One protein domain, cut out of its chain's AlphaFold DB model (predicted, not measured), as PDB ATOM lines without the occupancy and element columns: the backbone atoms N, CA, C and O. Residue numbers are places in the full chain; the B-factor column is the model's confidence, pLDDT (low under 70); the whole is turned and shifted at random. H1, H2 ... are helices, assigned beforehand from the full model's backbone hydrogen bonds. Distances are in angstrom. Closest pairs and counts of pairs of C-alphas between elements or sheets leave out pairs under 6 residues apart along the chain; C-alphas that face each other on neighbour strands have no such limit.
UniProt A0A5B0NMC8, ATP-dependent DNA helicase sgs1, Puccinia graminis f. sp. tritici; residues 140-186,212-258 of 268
ATOM      1  N   HIS A 140     280.945 217.059 182.795       76.38
ATOM      2  CA  HIS A 140     281.001 215.871 181.946       76.38
ATOM      3  C   HIS A 140     280.651 214.590 182.721       76.38
ATOM      4  O   HIS A 140     279.846 213.777 182.254       76.38
ATOM      5  N   LEU A 141     281.187 214.435 183.934       79.38
ATOM      6  CA  LEU A 141     280.897 213.284 184.790       79.38
ATOM      7  C   LEU A 141     279.409 213.214 185.175       79.38
ATOM      8  O   LEU A 141     278.798 212.141 185.130       79.38
ATOM      9  N   GLU A 142     278.795 214.353 185.500       81.00
ATOM     10  CA  GLU A 142     277.360 214.439 185.786       81.00
ATOM     11  C   GLU A 142     276.503 214.051 184.577       81.00
ATOM     12  O   GLU A 142     275.568 213.249 184.708       81.00
ATOM     13  N   ASN A 143     276.850 214.552 183.389       81.69
ATOM     14  CA  ASN A 143     276.175 214.202 182.141       81.69
ATOM     15  C   ASN A 143     276.263 212.695 181.869       81.69
ATOM     16  O   ASN A 143     275.243 212.056 181.599       81.69
ATOM     17  N   GLN A 144     277.444 212.093 182.034       79.19
ATOM     18  CA  GLN A 144     277.635 210.654 181.857       79.19
ATOM     19  C   GLN A 144     276.767 209.837 182.833       79.19
ATOM     20  O   GLN A 144     276.125 208.850 182.447       79.19
ATOM     21  N   MET A 145     276.691 210.260 184.099       78.56
ATOM     22  CA  MET A 145     275.836 209.628 185.108       78.56
ATOM     23  C   MET A 145     274.350 209.753 184.762       78.56
ATOM     24  O   MET A 145     273.594 208.789 184.938       78.56
ATOM     25  N   LYS A 146     273.922 210.910 184.249       82.94
ATOM     26  CA  LYS A 146     272.544 211.149 183.817       82.94
ATOM     27  C   LYS A 146     272.168 210.250 182.642       82.94
ATOM     28  O   LYS A 146     271.201 209.499 182.753       82.94
ATOM     29  N   THR A 147     272.985 210.207 181.590       79.38
ATOM     30  CA  THR A 147     272.766 209.323 180.435       79.38
ATOM     31  C   THR A 147     272.708 207.851 180.854       79.38
ATOM     32  O   THR A 147     271.871 207.084 180.373       79.38
ATOM     33  N   ARG A 148     273.555 207.430 181.807       83.12
ATOM     34  CA  ARG A 148     273.525 206.063 182.347       83.12
ATOM     35  C   ARG A 148     272.217 205.756 183.081       83.12
ATOM     36  O   ARG A 148     271.677 204.662 182.900       83.12
ATOM     37  N   LYS A 149     271.715 206.690 183.894       83.56
ATOM     38  CA  LYS A 149     270.424 206.556 184.590       83.56
ATOM     39  C   LYS A 149     269.271 206.480 183.589       83.56
ATOM     40  O   LYS A 149     268.485 205.537 183.658       83.56
ATOM     41  N   GLU A 150     269.232 207.381 182.612       86.00
ATOM     42  CA  GLU A 150     268.217 207.401 181.549       86.00
ATOM     43  C   GLU A 150     268.202 206.088 180.750       86.00
ATOM     44  O   GLU A 150     267.144 205.503 180.510       86.00
ATOM     45  N   ALA A 151     269.374 205.543 180.410       85.75
ATOM     46  CA  ALA A 151     269.479 204.253 179.732       85.75
ATOM     47  C   ALA A 151     268.954 203.082 180.587       85.75
ATOM     48  O   ALA A 151     268.375 202.126 180.057       85.75
ATOM     49  N   GLU A 152     269.145 203.122 181.909       85.81
ATOM     50  CA  GLU A 152     268.599 202.120 182.827       85.81
ATOM     51  C   GLU A 152     267.071 202.231 182.942       85.81
ATOM     52  O   GLU A 152     266.367 201.215 182.916       85.81
ATOM     53  N   GLU A 153     266.543 203.452 183.016       89.44
ATOM     54  CA  GLU A 153     265.104 203.710 183.029       89.44
ATOM     55  C   GLU A 153     264.438 203.264 181.730       89.44
ATOM     56  O   GLU A 153     263.437 202.545 181.766       89.44
ATOM     57  N   LEU A 154     265.044 203.560 180.578       89.31
ATOM     58  CA  LEU A 154     264.545 203.118 179.280       89.31
ATOM     59  C   LEU A 154     264.514 201.586 179.178       89.31
ATOM     60  O   LEU A 154     263.542 201.010 178.683       89.31
ATOM     61  N   LYS A 155     265.535 200.894 179.702       90.12
ATOM     62  CA  LYS A 155     265.533 199.422 179.794       90.12
ATOM     63  C   LYS A 155     264.400 198.908 180.685       90.12
ATOM     64  O   LYS A 155     263.748 197.921 180.333       90.12
ATOM     65  N   LYS A 156     264.134 199.564 181.820       91.81
ATOM     66  CA  LYS A 156     263.018 199.213 182.717       91.81
ATOM     67  C   LYS A 156     261.661 199.425 182.040       91.81
ATOM     68  O   LYS A 156     260.801 198.547 182.150       91.81
ATOM     69  N   LEU A 157     261.483 200.529 181.317       90.69
ATOM     70  CA  LEU A 157     260.263 200.831 180.564       90.69
ATOM     71  C   LEU A 157     260.024 199.807 179.455       90.69
ATOM     72  O   LEU A 157     258.966 199.178 179.446       90.69
ATOM     73  N   LYS A 158     261.029 199.532 178.614       90.75
ATOM     74  CA  LYS A 158     260.939 198.509 177.556       90.75
ATOM     75  C   LYS A 158     260.567 197.136 178.114       90.75
ATOM     76  O   LYS A 158     259.716 196.448 177.558       90.75
ATOM     77  N   LYS A 159     261.149 196.740 179.251       91.25
ATOM     78  CA  LYS A 159     260.815 195.470 179.914       91.25
ATOM     79  C   LYS A 159     259.366 195.433 180.410       91.25
ATOM     80  O   LYS A 159     258.711 194.395 180.302       91.25
ATOM     81  N   ARG A 160     258.863 196.541 180.962       88.81
ATOM     82  CA  ARG A 160     257.466 196.654 181.411       88.81
ATOM     83  C   ARG A 160     256.510 196.581 180.224       88.81
ATOM     84  O   ARG A 160     255.564 195.802 180.268       88.81
ATOM     85  N   GLU A 161     256.783 197.348 179.178       88.25
ATOM     86  CA  GLU A 161     255.968 197.397 177.970       88.25
ATOM     87  C   GLU A 161     255.914 196.037 177.271       88.25
ATOM     88  O   GLU A 161     254.830 195.541 176.976       88.25
ATOM     89  N   TYR A 162     257.064 195.378 177.102       89.50
ATOM     90  CA  TYR A 162     257.126 194.021 176.565       89.50
ATOM     91  C   TYR A 162     256.277 193.046 177.392       89.50
ATOM     92  O   TYR A 162     255.529 192.243 176.838       89.50
ATOM     93  N   GLY A 163     256.324 193.154 178.725       90.44
ATOM     94  CA  GLY A 163     255.489 192.350 179.616       90.44
ATOM     95  C   GLY A 163     253.985 192.602 179.453       90.44
ATOM     96  O   GLY A 163     253.206 191.654 179.533       90.44
ATOM     97  N   ILE A 164     253.568 193.848 179.211       88.69
ATOM     98  CA  ILE A 164     252.164 194.202 178.945       88.69
ATOM     99  C   ILE A 164     251.731 193.644 177.587       88.69
ATOM    100  O   ILE A 164     250.721 192.944 177.516       88.69
ATOM    101  N   ARG A 165     252.526 193.878 176.534       87.56
ATOM    102  CA  ARG A 165     252.261 193.374 175.176       87.56
ATOM    103  C   ARG A 165     252.150 191.851 175.151       87.56
ATOM    104  O   ARG A 165     251.206 191.314 174.586       87.56
ATOM    105  N   TYR A 166     253.056 191.154 175.834       89.69
ATOM    106  CA  TYR A 166     253.015 189.698 175.949       89.69
ATOM    107  C   TYR A 166     251.708 189.200 176.586       89.69
ATOM    108  O   TYR A 166     251.085 188.271 176.078       89.69
ATOM    109  N   ARG A 167     251.258 189.838 177.677       88.62
ATOM    110  CA  ARG A 167     249.995 189.476 178.346       88.62
ATOM    111  C   ARG A 167     248.779 189.749 177.464       88.62
ATOM    112  O   ARG A 167     247.890 188.905 177.407       88.62
ATOM    113  N   ALA A 168     248.751 190.892 176.782       86.62
ATOM    114  CA  ALA A 168     247.669 191.254 175.872       86.62
ATOM    115  C   ALA A 168     247.566 190.265 174.700       86.62
ATOM    116  O   ALA A 168     246.492 189.724 174.460       86.62
ATOM    117  N   ASN A 169     248.692 189.939 174.053       88.69
ATOM    118  CA  ASN A 169     248.727 188.966 172.958       88.69
ATOM    119  C   ASN A 169     248.302 187.568 173.417       88.69
ATOM    120  O   ASN A 169     247.532 186.906 172.729       88.69
ATOM    121  N   LYS A 170     248.748 187.130 174.602       88.00
ATOM    122  CA  LYS A 170     248.322 185.844 175.168       88.00
ATOM    123  C   LYS A 170     246.813 185.807 175.431       88.00
ATOM    124  O   LYS A 170     246.172 184.801 175.151       88.00
ATOM    125  N   ARG A 171     246.238 186.903 175.942       86.06
ATOM    126  CA  ARG A 171     244.786 187.018 176.150       86.06
ATOM    127  C   ARG A 171     244.022 186.998 174.824       86.06
ATOM    128  O   ARG A 171     243.014 186.313 174.732       86.06
ATOM    129  N   ALA A 172     244.512 187.707 173.809       86.00
ATOM    130  CA  ALA A 172     243.902 187.729 172.483       86.00
ATOM    131  C   ALA A 172     243.913 186.342 171.815       86.00
ATOM    132  O   ALA A 172     242.901 185.941 171.255       86.00
ATOM    133  N   GLN A 173     245.010 185.583 171.937       85.62
ATOM    134  CA  GLN A 173     245.083 184.203 171.435       85.62
ATOM    135  C   GLN A 173     244.053 183.283 172.101       85.62
ATOM    136  O   GLN A 173     243.381 182.531 171.407       85.62
ATOM    137  N   LEU A 174     243.903 183.364 173.428       83.12
ATOM    138  CA  LEU A 174     242.910 182.560 174.150       83.12
ATOM    139  C   LEU A 174     241.474 182.915 173.741       83.12
ATOM    140  O   LEU A 174     240.657 182.019 173.559       83.12
ATOM    141  N   LEU A 175     241.173 184.206 173.560       81.81
ATOM    142  CA  LEU A 175     239.861 184.650 173.079       81.81
ATOM    143  C   LEU A 175     239.578 184.173 171.647       81.81
ATOM    144  O   LEU A 175     238.466 183.742 171.372       81.81
ATOM    145  N   ALA A 176     240.574 184.211 170.756       79.38
ATOM    146  CA  ALA A 176     240.430 183.722 169.385       79.38
ATOM    147  C   ALA A 176     240.182 182.206 169.338       79.38
ATOM    148  O   ALA A 176     239.273 181.770 168.644       79.38
ATOM    149  N   GLN A 177     240.912 181.417 170.136       73.44
ATOM    150  CA  GLN A 177     240.682 179.969 170.244       73.44
ATOM    151  C   GLN A 177     239.280 179.638 170.757       73.44
ATOM    152  O   GLN A 177     238.649 178.712 170.260       73.44
ATOM    153  N   HIS A 178     238.780 180.397 171.736       65.81
ATOM    154  CA  HIS A 178     237.419 180.204 172.232       65.81
ATOM    155  C   HIS A 178     236.379 180.552 171.160       65.81
ATOM    156  O   HIS A 178     235.431 179.802 170.962       65.81
ATOM    157  N   HIS A 179     236.594 181.639 170.413       63.88
ATOM    158  CA  HIS A 179     235.703 182.035 169.325       63.88
ATOM    159  C   HIS A 179     235.689 181.010 168.179       63.88
ATOM    160  O   HIS A 179     234.629 180.708 167.648       63.88
ATOM    161  N   GLU A 180     236.835 180.420 167.830       59.62
ATOM    162  CA  GLU A 180     236.909 179.323 166.854       59.62
ATOM    163  C   GLU A 180     236.175 178.067 167.343       59.62
ATOM    164  O   GLU A 180     235.492 177.410 166.558       59.62
ATOM    165  N   HIS A 181     236.258 177.757 168.639       56.09
ATOM    166  CA  HIS A 181     235.536 176.634 169.235       56.09
ATOM    167  C   HIS A 181     234.014 176.877 169.261       56.09
ATOM    168  O   HIS A 181     233.242 175.964 168.977       56.09
ATOM    169  N   ASP A 182     233.577 178.111 169.535       55.47
ATOM    170  CA  ASP A 182     232.164 178.508 169.496       55.47
ATOM    171  C   ASP A 182     231.603 178.498 168.059       55.47
ATOM    172  O   ASP A 182     230.475 178.058 167.830       55.47
ATOM    173  N   VAL A 183     232.400 178.918 167.068       58.59
ATOM    174  CA  VAL A 183     232.026 178.876 165.641       58.59
ATOM    175  C   VAL A 183     231.964 177.434 165.121       58.59
ATOM    176  O   VAL A 183     231.020 177.099 164.412       58.59
ATOM    177  N   GLN A 184     232.876 176.545 165.533       55.84
ATOM    178  CA  GLN A 184     232.814 175.118 165.179       55.84
ATOM    179  C   GLN A 184     231.595 174.406 165.784       55.84
ATOM    180  O   GLN A 184     230.990 173.559 165.125       55.84
ATOM    181  N   ILE A 185     231.191 174.765 167.008       53.53
ATOM    182  CA  ILE A 185     229.955 174.252 167.626       53.53
ATOM    183  C   ILE A 185     228.717 174.773 166.870       53.53
ATOM    184  O   ILE A 185     227.755 174.029 166.682       53.53
ATOM    185  N   SER A 186     228.755 176.015 166.377       50.69
ATOM    186  CA  SER A 186     227.685 176.599 165.558       50.69
ATOM    187  C   SER A 186     227.610 176.029 164.133       50.69
ATOM    188  O   SER A 186     226.512 175.935 163.592       50.69
ATOM    189  N   ASP A 212     233.071 183.723 184.921       45.94
ATOM    190  CA  ASP A 212     233.371 184.684 185.990       45.94
ATOM    191  C   ASP A 212     233.977 183.995 187.229       45.94
ATOM    192  O   ASP A 212     234.878 184.539 187.871       45.94
ATOM    193  N   SER A 213     233.559 182.760 187.541       50.09
ATOM    194  CA  SER A 213     234.136 181.957 188.629       50.09
ATOM    195  C   SER A 213     235.595 181.566 188.370       50.09
ATOM    196  O   SER A 213     236.427 181.624 189.280       50.09
ATOM    197  N   GLU A 214     235.933 181.167 187.144       50.53
ATOM    198  CA  GLU A 214     237.287 180.742 186.777       50.53
ATOM    199  C   GLU A 214     238.248 181.923 186.610       50.53
ATOM    200  O   GLU A 214     239.387 181.856 187.086       50.53
ATOM    201  N   ILE A 215     237.778 183.038 186.041       52.00
ATOM    202  CA  ILE A 215     238.533 184.297 185.981       52.00
ATOM    203  C   ILE A 215     238.784 184.822 187.399       52.00
ATOM    204  O   ILE A 215     239.923 185.152 187.737       52.00
ATOM    205  N   SER A 216     237.771 184.798 188.273       54.34
ATOM    206  CA  SER A 216     237.916 185.210 189.672       54.34
ATOM    207  C   SER A 216     238.918 184.331 190.433       54.34
ATOM    208  O   SER A 216     239.783 184.844 191.144       54.34
ATOM    209  N   LYS A 217     238.903 183.006 190.233       56.56
ATOM    210  CA  LYS A 217     239.889 182.092 190.844       56.56
ATOM    211  C   LYS A 217     241.310 182.345 190.338       56.56
ATOM    212  O   LYS A 217     242.239 182.373 191.148       56.56
ATOM    213  N   ALA A 218     241.497 182.572 189.038       57.69
ATOM    214  CA  ALA A 218     242.807 182.876 188.463       57.69
ATOM    215  C   ALA A 218     243.361 184.229 188.956       57.69
ATOM    216  O   ALA A 218     244.546 184.328 189.287       57.69
ATOM    217  N   GLU A 219     242.511 185.249 189.088       56.88
ATOM    218  CA  GLU A 219     242.889 186.551 189.651       56.88
ATOM    219  C   GLU A 219     243.211 186.469 191.155       56.88
ATOM    220  O   GLU A 219     244.186 187.068 191.628       56.88
ATOM    221  N   VAL A 220     242.464 185.672 191.922       64.62
ATOM    222  CA  VAL A 220     242.750 185.400 193.342       64.62
ATOM    223  C   VAL A 220     244.080 184.645 193.508       64.62
ATOM    224  O   VAL A 220     244.886 184.972 194.385       64.62
ATOM    225  N   GLU A 221     244.373 183.686 192.633       65.38
ATOM    226  CA  GLU A 221     245.635 182.938 192.615       65.38
ATOM    227  C   GLU A 221     246.834 183.856 192.289       65.38
ATOM    228  O   GLU A 221     247.880 183.805 192.952       65.38
ATOM    229  N   ASP A 222     246.685 184.753 191.311       64.25
ATOM    230  CA  ASP A 222     247.729 185.703 190.912       64.25
ATOM    231  C   ASP A 222     247.961 186.799 191.959       64.25
ATOM    232  O   ASP A 222     249.112 187.150 192.261       64.25
ATOM    233  N   THR A 223     246.901 187.301 192.598       67.50
ATOM    234  CA  THR A 223     247.024 188.243 193.721       67.50
ATOM    235  C   THR A 223     247.681 187.583 194.935       67.50
ATOM    236  O   THR A 223     248.549 188.198 195.568       67.50
ATOM    237  N   ARG A 224     247.381 186.310 195.220       74.69
ATOM    238  CA  ARG A 224     248.053 185.520 196.267       74.69
ATOM    239  C   ARG A 224     249.541 185.329 195.965       74.69
ATOM    240  O   ARG A 224     250.381 185.566 196.839       74.69
ATOM    241  N   LYS A 225     249.901 184.969 194.728       79.38
ATOM    242  CA  LYS A 225     251.306 184.841 194.291       79.38
ATOM    243  C   LYS A 225     252.048 186.177 194.372       79.38
ATOM    244  O   LYS A 225     253.196 186.209 194.826       79.38
ATOM    245  N   ARG A 226     251.401 187.286 194.000       75.19
ATOM    246  CA  ARG A 226     251.962 188.642 194.109       75.19
ATOM    247  C   ARG A 226     252.218 189.036 195.565       75.19
ATOM    248  O   ARG A 226     253.342 189.426 195.874       75.19
ATOM    249  N   LYS A 227     251.245 188.843 196.463       80.94
ATOM    250  CA  LYS A 227     251.404 189.102 197.908       80.94
ATOM    251  C   LYS A 227     252.534 188.267 198.519       80.94
ATOM    252  O   LYS A 227     253.336 188.792 199.286       80.94
ATOM    253  N   LYS A 228     252.675 186.993 198.125       81.94
ATOM    254  CA  LYS A 228     253.767 186.118 198.593       81.94
ATOM    255  C   LYS A 228     255.149 186.609 198.136       81.94
ATOM    256  O   LYS A 228     256.091 186.605 198.924       81.94
ATOM    257  N   ARG A 229     255.274 187.072 196.885       82.25
ATOM    258  CA  ARG A 229     256.520 187.666 196.357       82.25
ATOM    259  C   ARG A 229     256.860 188.986 197.042       82.25
ATOM    260  O   ARG A 229     258.021 189.211 197.370       82.25
ATOM    261  N   GLU A 230     255.864 189.833 197.280       81.94
ATOM    262  CA  GLU A 230     256.049 191.111 197.968       81.94
ATOM    263  C   GLU A 230     256.472 190.908 199.426       81.94
ATOM    264  O   GLU A 230     257.434 191.524 199.877       81.94
ATOM    265  N   TYR A 231     255.829 189.981 200.138       86.62
ATOM    266  CA  TYR A 231     256.223 189.612 201.494       86.62
ATOM    267  C   TYR A 231     257.665 189.089 201.539       86.62
ATOM    268  O   TYR A 231     258.463 189.543 202.358       86.62
ATOM    269  N   ALA A 232     258.042 188.201 200.612       83.88
ATOM    270  CA  ALA A 232     259.414 187.705 200.512       83.88
ATOM    271  C   ALA A 232     260.425 188.829 200.213       83.88
ATOM    272  O   ALA A 232     261.523 188.834 200.771       83.88
ATOM    273  N   ALA A 233     260.065 189.800 199.370       87.00
ATOM    274  CA  ALA A 233     260.902 190.962 199.082       87.00
ATOM    275  C   ALA A 233     261.065 191.870 200.310       87.00
ATOM    276  O   ALA A 233     262.192 192.229 200.652       87.00
ATOM    277  N   ARG A 234     259.971 192.172 201.023       86.38
ATOM    278  CA  ARG A 234     259.998 192.946 202.276       86.38
ATOM    279  C   ARG A 234     260.828 192.250 203.348       86.38
ATOM    280  O   ARG A 234     261.634 192.898 204.010       86.38
ATOM    281  N   TYR A 235     260.689 190.933 203.483       87.75
ATOM    282  CA  TYR A 235     261.480 190.147 204.424       87.75
ATOM    283  C   TYR A 235     262.979 190.207 204.096       87.75
ATOM    284  O   TYR A 235     263.791 190.478 204.977       87.75
ATOM    285  N   ARG A 236     263.356 190.036 202.820       86.75
ATOM    286  CA  ARG A 236     264.755 190.166 202.373       86.75
ATOM    287  C   ARG A 236     265.309 191.569 202.609       86.75
ATOM    288  O   ARG A 236     266.432 191.693 203.086       86.75
ATOM    289  N   ALA A 237     264.527 192.607 202.318       86.69
ATOM    290  CA  ALA A 237     264.918 193.994 202.552       86.69
ATOM    291  C   ALA A 237     265.127 194.275 204.046       86.69
ATOM    292  O   ALA A 237     266.170 194.795 204.427       86.69
ATOM    293  N   LYS A 238     264.191 193.845 204.903       89.62
ATOM    294  CA  LYS A 238     264.297 193.995 206.360       89.62
ATOM    295  C   LYS A 238     265.495 193.228 206.928       89.62
ATOM    296  O   LYS A 238     266.211 193.761 207.768       89.62
ATOM    297  N   LYS A 239     265.757 192.011 206.437       88.06
ATOM    298  CA  LYS A 239     266.940 191.224 206.820       88.06
ATOM    299  C   LYS A 239     268.237 191.925 206.407       88.06
ATOM    300  O   LYS A 239     269.144 192.030 207.223       88.06
ATOM    301  N   LYS A 240     268.309 192.442 205.176       87.88
ATOM    302  CA  LYS A 240     269.475 193.190 204.684       87.88
ATOM    303  C   LYS A 240     269.713 194.468 205.494       87.88
ATOM    304  O   LYS A 240     270.851 194.740 205.845       87.88
ATOM    305  N   ALA A 241     268.655 195.206 205.828       84.31
ATOM    306  CA  ALA A 241     268.746 196.405 206.659       84.31
ATOM    307  C   ALA A 241     269.256 196.092 208.074       84.31
ATOM    308  O   ALA A 241     270.064 196.843 208.604       84.31
ATOM    309  N   ARG A 242     268.839 194.962 208.665       84.81
ATOM    310  CA  ARG A 242     269.340 194.535 209.979       84.81
ATOM    311  C   ARG A 242     270.833 194.207 209.948       84.81
ATOM    312  O   ARG A 242     271.552 194.655 210.824       84.81
ATOM    313  N   ILE A 243     271.282 193.485 208.919       84.50
ATOM    314  CA  ILE A 243     272.706 193.163 208.731       84.50
ATOM    315  C   ILE A 243     273.529 194.443 208.554       84.50
ATOM    316  O   ILE A 243     274.601 194.560 209.135       84.50
ATOM    317  N   LEU A 244     273.023 195.413 207.786       82.31
ATOM    318  CA  LEU A 244     273.702 196.695 207.597       82.31
ATOM    319  C   LEU A 244     273.804 197.478 208.916       82.31
ATOM    320  O   LEU A 244     274.872 197.964 209.253       82.31
ATOM    321  N   ALA A 245     272.721 197.525 209.698       79.31
ATOM    322  CA  ALA A 245     272.711 198.195 210.997       79.31
ATOM    323  C   ALA A 245     273.599 197.497 212.046       79.31
ATOM    324  O   ALA A 245     274.191 198.168 212.883       79.31
ATOM    325  N   GLU A 246     273.698 196.162 212.021       79.62
ATOM    326  CA  GLU A 246     274.638 195.400 212.859       79.62
ATOM    327  C   GLU A 246     276.096 195.688 212.455       79.62
ATOM    328  O   GLU A 246     276.938 195.887 213.328       79.62
ATOM    329  N   ALA A 247     276.388 195.795 211.153       75.81
ATOM    330  CA  ALA A 247     277.711 196.178 210.658       75.81
ATOM    331  C   ALA A 247     278.084 197.624 211.033       75.81
ATOM    332  O   ALA A 247     279.211 197.875 211.455       75.81
ATOM    333  N   ASP A 248     277.135 198.560 210.941       72.81
ATOM    334  CA  ASP A 248     277.352 199.959 211.326       72.81
ATOM    335  C   ASP A 248     277.582 200.110 212.836       72.81
ATOM    336  O   ASP A 248     278.445 200.885 213.243       72.81
ATOM    337  N   LYS A 249     276.876 199.337 213.677       71.75
ATOM    338  CA  LYS A 249     277.112 199.316 215.131       71.75
ATOM    339  C   LYS A 249     278.492 198.773 215.492       71.75
ATOM    340  O   LYS A 249     279.185 199.410 216.273       71.75
ATOM    341  N   GLY A 250     278.923 197.668 214.878       67.75
ATOM    342  CA  GLY A 250     280.274 197.136 215.095       67.75
ATOM    343  C   GLY A 250     281.371 198.118 214.666       67.75
ATOM    344  O   GLY A 250     282.392 198.248 215.333       67.75
ATOM    345  N   ASN A 251     281.136 198.882 213.594       66.94
ATOM    346  CA  ASN A 251     282.044 199.952 213.176       66.94
ATOM    347  C   ASN A 251     282.056 201.152 214.138       66.94
ATOM    348  O   ASN A 251     283.080 201.818 214.260       66.94
ATOM    349  N   GLN A 252     280.939 201.457 214.801       65.88
ATOM    350  CA  GLN A 252     280.876 202.524 215.807       65.88
ATOM    351  C   GLN A 252     281.526 202.106 217.131       65.88
ATOM    352  O   GLN A 252     282.268 202.901 217.697       65.88
ATOM    353  N   GLU A 253     281.322 200.866 217.580       62.72
ATOM    354  CA  GLU A 253     281.976 200.311 218.775       62.72
ATOM    355  C   GLU A 253     283.499 200.214 218.589       62.72
ATOM    356  O   GLU A 253     284.250 200.601 219.480       62.72
ATOM    357  N   ASN A 254     283.978 199.810 217.405       61.47
ATOM    358  CA  ASN A 254     285.414 199.832 217.108       61.47
ATOM    359  C   ASN A 254     285.993 201.254 217.116       61.47
ATOM    360  O   ASN A 254     287.069 201.461 217.666       61.47
ATOM    361  N   LYS A 255     285.269 202.248 216.584       65.75
ATOM    362  CA  LYS A 255     285.706 203.653 216.630       65.75
ATOM    363  C   LYS A 255     285.722 204.233 218.046       65.75
ATOM    364  O   LYS A 255     286.589 205.045 218.345       65.75
ATOM    365  N   GLN A 256     284.793 203.827 218.911       60.97
ATOM    366  CA  GLN A 256     284.779 204.240 220.319       60.97
ATOM    367  C   GLN A 256     285.929 203.597 221.104       60.97
ATOM    368  O   GLN A 256     286.630 204.300 221.824       60.97
ATOM    369  N   ASN A 257     286.206 202.310 220.880       61.16
ATOM    370  CA  ASN A 257     287.356 201.627 221.485       61.16
ATOM    371  C   ASN A 257     288.705 202.184 220.985       61.16
ATOM    372  O   ASN A 257     289.685 202.201 221.727       61.16
ATOM    373  N   GLU A 258     288.783 202.647 219.734       59.72
ATOM    374  CA  GLU A 258     289.966 203.343 219.209       59.72
ATOM    375  C   GLU A 258     290.151 204.732 219.840       59.72
ATOM    376  O   GLU A 258     291.285 205.129 220.099       59.72
TER     377      GLU A 258
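Overview. This is residues 140 to 186 and 212 to 258 of the 268 residues of the protein "ATP-dependent DNA helicase sgs1" of Puccinia graminis f. sp. tritici (UniProt A0A5B0NMC8). Two long helices, H1 and then H2, make an open, splayed V that narrows toward the cut between them, where its arms still do not meet. They run broadly opposite ways and are shifted lengthwise past each other. The printed part has 94 residues, with two named helices and no named strand; its class is all helix. The whole is extended, with a radius of gyration of the C-alphas of 24.5 A and spans of 86 by 41 by 12 A.

Along the chain. H1, residues 140 to 186, begins at C-alpha 140 (281.001, 215.871, 181.946) and measures 68.2 A from first to last C-alpha. H2, residues 212 to 258, also measures 68.2 A and ends at C-alpha 258 (289.966, 203.343, 219.209).

Arrangement. H1 and H2 are apart, with no C-alpha of one within 8 A of the other. Both stand free. In H1 and H2 every O i to N i+4 pair is within hydrogen-bond range.

Size, cuts and confidence. The C-alphas farthest apart, Ser 186 and Glu 258, are 86.4 A apart. Residues 187 to 211 are not printed; C-alphas 186 and 212 are 22.7 A apart across this cut. Mean pLDDT of the printed part is 76.2; residues 178 to 186, 212 to 223 and 250 to 258 are under 70.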